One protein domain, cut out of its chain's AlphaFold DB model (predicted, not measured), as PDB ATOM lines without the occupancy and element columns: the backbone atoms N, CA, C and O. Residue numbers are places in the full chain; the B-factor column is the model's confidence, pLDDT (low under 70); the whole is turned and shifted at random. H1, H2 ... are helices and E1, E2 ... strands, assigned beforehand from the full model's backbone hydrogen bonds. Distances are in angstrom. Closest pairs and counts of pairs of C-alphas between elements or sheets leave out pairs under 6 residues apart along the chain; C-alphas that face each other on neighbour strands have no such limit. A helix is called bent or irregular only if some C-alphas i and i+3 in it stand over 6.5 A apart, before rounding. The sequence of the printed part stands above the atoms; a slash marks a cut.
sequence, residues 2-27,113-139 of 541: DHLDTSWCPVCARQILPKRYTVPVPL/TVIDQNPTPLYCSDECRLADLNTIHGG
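What this domain is: This is residues 2 to 27 and 113 to 139 of the 541 residues of an uncharacterized protein of Heterobasidion irregulare (strain TC 32-1) (UniProt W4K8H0). With little regular structure, this is a long, thin rod of mostly unnamed chain: two short paired strands, E1 and E2, lie toward one end, helix H1 makes the other, and residues 2 to 19 fold back on themselves between. The 53 printed residues hold E1, E2 and H1 in that order, 21 residues in a mixed class. The whole is only just loose, close to extended, with a radius of gyration of the C-alphas of 14.8 A and spans of 56 by 24 by 15 A.

Where its parts are: Start at C-alpha 2, (173.281, 168.867, 201.091); residues 7 to 8 pair antiparallel with 15 to 16. E1, residues 20 to 24, runs 13.1 A from (190.404, 169.176, 192.765). E2 is residues 113 to 115, 6.6 A. H1, residues 126 to 138, runs 17.1 A to (177.513, 141.887, 176.719).

How they stand to each other: E1 and E2 are antiparallel at 138 degrees; look for N 114 and O 21, 2.8 A apart. In H1 every O i to N i+4 pair is within hydrogen-bond range. E1 and H1 are apart.

The domain as a whole: Residues 28 to 112 are cut out, a 15.3 A gap between C-alphas 27 and 113. Residues 2 to 5 and 138 to 139 have pLDDT under 70.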
ATOM      1  N   ASP A   2     171.886 169.221 201.417       52.41
ATOM      2  CA  ASP A   2     173.281 168.867 201.091       52.41
ATOM      3  C   ASP A   2     173.380 167.526 200.350       52.41
ATOM      4  O   ASP A   2     174.402 166.856 200.387       52.41
ATOM      5  N   HIS A   3     172.295 167.114 199.689       53.97
ATOM      6  CA  HIS A   3     172.196 165.803 199.037       53.97
ATOM      7  C   HIS A   3     172.566 165.805 197.545       53.97
ATOM      8  O   HIS A   3     172.457 164.764 196.906       53.97
ATOM      9  N   LEU A   4     172.973 166.947 196.980       57.19
ATOM     10  CA  LEU A   4     173.155 167.107 195.529       57.19
ATOM     11  C   LEU A   4     174.576 166.820 195.019       57.19
ATOM     12  O   LEU A   4     174.727 166.598 193.824       57.19
ATOM     13  N   ASP A   5     175.586 166.740 195.889       68.56
ATOM     14  CA  ASP A   5     176.987 166.637 195.437       68.56
ATOM     15  C   ASP A   5     177.612 165.250 195.648       68.56
ATOM     16  O   ASP A   5     178.800 165.042 195.393       68.56
ATOM     17  N   THR A   6     176.827 164.277 196.112       87.75
ATOM     18  CA  THR A   6     177.305 162.907 196.317       87.75
ATOM     19  C   THR A   6     176.932 162.044 195.119       87.75
ATOM     20  O   THR A   6     175.977 161.275 195.154       87.75
ATOM     21  N   SER A   7     177.683 162.180 194.029       93.38
ATOM     22  CA  SER A   7     177.605 161.252 192.898       93.38
ATOM     23  C   SER A   7     178.260 159.918 193.257       93.38
ATOM     24  O   SER A   7     179.372 159.890 193.789       93.38
ATOM     25  N   TRP A   8     177.584 158.815 192.943       96.38
ATOM     26  CA  TRP A   8     178.067 157.449 193.152       96.38
ATOM     27  C   TRP A   8     178.242 156.756 191.802       96.38
ATOM     28  O   TRP A   8     177.408 156.913 190.914       96.38
ATOM     29  N   CYS A   9     179.325 155.997 191.646       97.25
ATOM     30  CA  CYS A   9     179.568 155.199 190.449       97.25
ATOM     31  C   CYS A   9     178.596 154.007 190.420       97.25
ATOM     32  O   CYS A   9     178.611 153.229 191.376       97.25
ATOM     33  N   PRO A  10     177.802 153.810 189.353       96.19
ATOM     34  CA  PRO A  10     176.811 152.732 189.297       96.19
ATOM     35  C   PRO A  10     177.442 151.333 189.278       96.19
ATOM     36  O   PRO A  10     176.832 150.383 189.749       96.19
ATOM     37  N   VAL A  11     178.683 151.209 188.793       97.06
ATOM     38  CA  VAL A  11     179.353 149.909 188.627       97.06
ATOM     39  C   VAL A  11     179.959 149.387 189.922       97.06
ATOM     40  O   VAL A  11     179.819 148.219 190.257       97.06
ATOM     41  N   CYS A  12     180.665 150.245 190.656       97.06
ATOM     42  CA  CYS A  12     181.419 149.827 191.840       97.06
ATOM     43  C   CYS A  12     180.905 150.445 193.143       97.06
ATOM     44  O   CYS A  12     181.544 150.277 194.181       97.06
ATOM     45  N   ALA A  13     179.806 151.207 193.085       96.50
ATOM     46  CA  ALA A  13     179.213 151.918 194.217       96.50
ATOM     47  C   ALA A  13     180.219 152.784 195.002       96.50
ATOM     48  O   ALA A  13     180.069 153.000 196.203       96.50
ATOM     49  N   ARG A  14     181.270 153.294 194.344       96.75
ATOM     50  CA  ARG A  14     182.229 154.229 194.952       96.75
ATOM     51  C   ARG A  14     181.754 155.665 194.787       96.75
ATOM     52  O   ARG A  14     181.279 156.047 193.719       96.75
ATOM     53  N   GLN A  15     181.942 156.474 195.824       95.69
ATOM     54  CA  GLN A  15     181.699 157.912 195.761       95.69
ATOM     55  C   GLN A  15     182.666 158.567 194.762       95.69
ATOM     56  O   GLN A  15     183.884 158.394 194.847       95.69
ATOM     57  N   ILE A  16     182.124 159.341 193.826       96.00
ATOM     58  CA  ILE A  16     182.892 160.097 192.840       96.00
ATOM     59  C   ILE A  16     183.204 161.457 193.453       96.00
ATOM     60  O   ILE A  16     182.317 162.288 193.642       96.00
ATOM     61  N   LEU A  17     184.471 161.667 193.810       93.38
ATOM     62  CA  LEU A  17     184.922 162.940 194.360       93.38
ATOM     63  C   LEU A  17     185.079 163.971 193.231       93.38
ATOM     64  O   LEU A  17     185.727 163.667 192.225       93.38
ATOM     65  N   PRO A  18     184.573 165.207 193.403       92.44
ATOM     66  CA  PRO A  18     184.817 166.288 192.460       92.44
ATOM     67  C   PRO A  18     186.315 166.494 192.245       92.44
ATOM     68  O   PRO A  18     187.100 166.492 193.201       92.44
ATOM     69  N   LYS A  19     186.723 166.698 190.993       93.19
ATOM     70  CA  LYS A  19     188.129 166.901 190.642       93.19
ATOM     71  C   LYS A  19     188.651 168.168 191.326       93.19
ATOM     72  O   LYS A  19     188.082 169.247 191.184       93.19
ATOM     73  N   ARG A  20     189.746 168.050 192.080       93.50
ATOM     74  CA  ARG A  20     190.404 169.176 192.765       93.50
ATOM     75  C   ARG A  20     191.770 169.403 192.143       93.50
ATOM     76  O   ARG A  20     192.551 168.462 192.036       93.50
ATOM     77  N   TYR A  21     192.076 170.637 191.765       95.19
ATOM     78  CA  TYR A  21     193.401 171.017 191.280       95.19
ATOM     79  C   TYR A  21     193.982 172.145 192.132       95.19
ATOM     80  O   TYR A  21     193.264 173.009 192.640       95.19
ATOM     81  N   THR A  22     195.296 172.116 192.342       96.06
ATOM     82  CA  THR A  22     196.014 173.131 193.115       96.06
ATOM     83  C   THR A  22     196.473 174.250 192.188       96.06
ATOM     84  O   THR A  22     197.322 174.062 191.324       96.06
ATOM     85  N   VAL A  23     195.922 175.445 192.376       95.38
ATOM     86  CA  VAL A  23     196.344 176.644 191.648       95.38
ATOM     87  C   VAL A  23     197.344 177.408 192.520       95.38
ATOM     88  O   VAL A  23     197.018 177.704 193.675       95.38
ATOM     89  N   PRO A  24     198.554 177.733 192.024       94.44
ATOM     90  CA  PRO A  24     199.467 178.611 192.748       94.44
ATOM     91  C   PRO A  24     198.813 179.986 192.917       94.44
ATOM     92  O   PRO A  24     198.334 180.584 191.952       94.44
ATOM     93  N   VAL A  25     198.738 180.472 194.154       93.75
ATOM     94  CA  VAL A  25     198.211 181.804 194.454       93.75
ATOM     95  C   VAL A  25     199.350 182.796 194.252       93.75
ATOM     96  O   VAL A  25     200.366 182.672 194.944       93.75
ATOM     97  N   PRO A  26     199.211 183.782 193.345       85.50
ATOM     98  CA  PRO A  26     200.180 184.860 193.247       85.50
ATOM     99  C   PRO A  26     200.273 185.537 194.613       85.50
ATOM    100  O   PRO A  26     199.253 185.946 195.175       85.50
ATOM    101  N   LEU A  27     201.480 185.614 195.174       83.44
ATOM    102  CA  LEU A  27     201.692 186.395 196.385       83.44
ATOM    103  C   LEU A  27     201.277 187.840 196.073       83.44
ATOM    104  O   LEU A  27     201.662 188.348 195.017       83.44
ATOM    105  N   THR A 113     193.460 175.080 196.673       95.50
ATOM    106  CA  THR A 113     192.692 174.015 196.025       95.50
ATOM    107  C   THR A 113     191.439 174.619 195.393       95.50
ATOM    108  O   THR A 113     190.650 175.276 196.066       95.50
ATOM    109  N   VAL A 114     191.270 174.428 194.088       94.88
ATOM    110  CA  VAL A 114     190.063 174.808 193.347       94.88
ATOM    111  C   VAL A 114     189.331 173.524 192.974       94.88
ATOM    112  O   VAL A 114     189.946 172.577 192.479       94.88
ATOM    113  N   ILE A 115     188.033 173.472 193.272       94.75
ATOM    114  CA  ILE A 115     187.150 172.384 192.850       94.75
ATOM    115  C   ILE A 115     186.710 172.697 191.424       94.75
ATOM    116  O   ILE A 115     186.159 173.774 191.175       94.75
ATOM    117  N   ASP A 116     186.982 171.776 190.508       93.31
ATOM    118  CA  ASP A 116     186.532 171.862 189.127       93.31
ATOM    119  C   ASP A 116     185.001 171.977 189.091       93.31
ATOM    120  O   ASP A 116     184.302 171.204 189.740       93.31
ATOM    121  N   GLN A 117     184.498 172.988 188.382       92.81
ATOM    122  CA  GLN A 117     183.061 173.261 188.243       92.81
ATOM    123  C   GLN A 117     182.439 172.488 187.074       92.81
ATOM    124  O   GLN A 117     181.254 172.651 186.784       92.81
ATOM    125  N   ASN A 118     183.229 171.676 186.372       91.69
ATOM    126  CA  ASN A 118     182.710 170.774 185.357       91.69
ATOM    127  C   ASN A 118     181.725 169.763 185.975       91.69
ATOM    128  O   ASN A 118     181.894 169.371 187.135       91.69
ATOM    129  N   PRO A 119     180.706 169.317 185.216       92.31
ATOM    130  CA  PRO A 119     179.784 168.285 185.679       92.31
ATOM    131  C   PRO A 119     180.570 167.055 186.144       92.31
ATOM    132  O   PRO A 119     181.496 166.602 185.466       92.31
ATOM    133  N   THR A 120     180.219 166.538 187.323       93.00
ATOM    134  CA  THR A 120     180.928 165.394 187.907       93.00
ATOM    135  C   THR A 120     180.698 164.173 187.011       93.00
ATOM    136  O   THR A 120     179.551 163.915 186.641       93.00
ATOM    137  N   PRO A 121     181.755 163.450 186.594       94.44
ATOM    138  CA  PRO A 121     181.598 162.318 185.692       94.44
ATOM    139  C   PRO A 121     180.720 161.239 186.330       94.44
ATOM    140  O   PRO A 121     180.755 161.040 187.540       94.44
ATOM    141  N   LEU A 122     179.961 160.519 185.500       95.62
ATOM    142  CA  LEU A 122     179.073 159.439 185.947       95.62
ATOM    143  C   LEU A 122     179.840 158.217 186.486       95.62
ATOM    144  O   LEU A 122     179.312 157.457 187.294       95.62
ATOM    145  N   TYR A 123     181.094 158.039 186.061       97.06
ATOM    146  CA  TYR A 123     181.940 156.902 186.425       97.06
ATOM    147  C   TYR A 123     183.187 157.374 187.170       97.06
ATOM    148  O   TYR A 123     183.792 158.386 186.814       97.06
ATOM    149  N   CYS A 124     183.602 156.619 188.191       96.00
ATOM    150  CA  CYS A 124     184.813 156.933 188.957       96.00
ATOM    151  C   CYS A 124     186.115 156.621 188.201       96.00
ATOM    152  O   CYS A 124     187.173 157.124 188.573       96.00
ATOM    153  N   SER A 125     186.054 155.763 187.181       96.75
ATOM    154  CA  SER A 125     187.187 155.368 186.343       96.75
ATOM    155  C   SER A 125     186.716 154.968 184.946       96.75
ATOM    156  O   SER A 125     185.565 154.561 184.763       96.75
ATOM    157  N   ASP A 126     187.621 155.040 183.968       96.19
ATOM    158  CA  ASP A 126     187.362 154.550 182.608       96.19
ATOM    159  C   ASP A 126     187.091 153.040 182.587       96.19
ATOM    160  O   ASP A 126     186.299 152.565 181.780       96.19
ATOM    161  N   GLU A 127     187.679 152.290 183.520       97.06
ATOM    162  CA  GLU A 127     187.402 150.865 183.717       97.06
ATOM    163  C   GLU A 127     185.942 150.620 184.115       97.06
ATOM    164  O   GLU A 127     185.283 149.781 183.514       97.06
ATOM    165  N   CYS A 128     185.395 151.406 185.053       97.38
ATOM    166  CA  CYS A 128     183.971 151.329 185.390       97.38
ATOM    167  C   CYS A 128     183.091 151.742 184.206       97.38
ATOM    168  O   CYS A 128     182.064 151.124 183.973       97.38
ATOM    169  N   ARG A 129     183.500 152.740 183.415       96.50
ATOM    170  CA  ARG A 129     182.766 153.107 182.195       96.50
ATOM    171  C   ARG A 129     182.713 151.948 181.193       96.50
ATOM    172  O   ARG A 129     181.667 151.695 180.608       96.50
ATOM    173  N   LEU A 130     183.834 151.259 180.980       95.62
ATOM    174  CA  LEU A 130     183.912 150.115 180.067       95.62
ATOM    175  C   LEU A 130     183.168 148.892 180.611       95.62
ATOM    176  O   LEU A 130     182.504 148.208 179.844       95.62
ATOM    177  N   ALA A 131     183.228 148.641 181.920       95.50
ATOM    178  CA  ALA A 131     182.473 147.572 182.565       95.50
ATOM    179  C   ALA A 131     180.957 147.788 182.445       95.50
ATOM    180  O   ALA A 131     180.233 146.841 182.156       95.50
ATOM    181  N   ASP A 132     180.479 149.026 182.587       95.44
ATOM    182  CA  ASP A 132     179.066 149.359 182.378       95.44
ATOM    183  C   ASP A 132     178.647 149.114 180.923       95.44
ATOM    184  O   ASP A 132     177.668 148.421 180.654       95.44
ATOM    185  N   LEU A 133     179.452 149.588 179.964       92.88
ATOM    186  CA  LEU A 133     179.217 149.338 178.540       92.88
ATOM    187  C   LEU A 133     179.206 147.843 178.213       92.88
ATOM    188  O   LEU A 133     178.325 147.406 177.478       92.88
ATOM    189  N   ASN A 134     180.125 147.061 178.781       91.75
ATOM    190  CA  ASN A 134     180.169 145.611 178.609       91.75
ATOM    191  C   ASN A 134     178.998 144.904 179.296       91.75
ATOM    192  O   ASN A 134     178.571 143.866 178.817       91.75
ATOM    193  N   THR A 135     178.450 145.449 180.380       90.25
ATOM    194  CA  THR A 135     177.267 144.873 181.036       90.25
ATOM    195  C   THR A 135     176.012 145.138 180.202       90.25
ATOM    196  O   THR A 135     175.193 144.247 180.005       90.25
ATOM    197  N   ILE A 136     175.895 146.345 179.642       86.69
ATOM    198  CA  ILE A 136     174.766 146.748 178.795       86.69
ATOM    199  C   ILE A 136     174.807 146.042 177.429       86.69
ATOM    200  O   ILE A 136     173.766 145.639 176.923       86.69
ATOM    201  N   HIS A 137     175.993 145.877 176.829       80.56
ATOM    202  CA  HIS A 137     176.142 145.292 175.488       80.56
ATOM    203  C   HIS A 137     176.478 143.794 175.505       80.56
ATOM    204  O   HIS A 137     176.103 143.081 174.582       80.56
ATOM    205  N   GLY A 138     177.163 143.303 176.538       65.12
ATOM    206  CA  GLY A 138     177.513 141.887 176.719       65.12
ATOM    207  C   GLY A 138     176.456 141.079 177.473       65.12
ATOM    208  O   GLY A 138     176.621 139.878 177.649       65.12
ATOM    209  N   GLY A 139     175.366 141.723 177.901       58.03
ATOM    210  CA  GLY A 139     174.171 141.058 178.417       58.03
ATOM    211  C   GLY A 139     173.275 140.462 177.328       58.03
ATOM    212  O   GLY A 139     172.331 139.746 177.656       58.03
TER     213      GLY A 139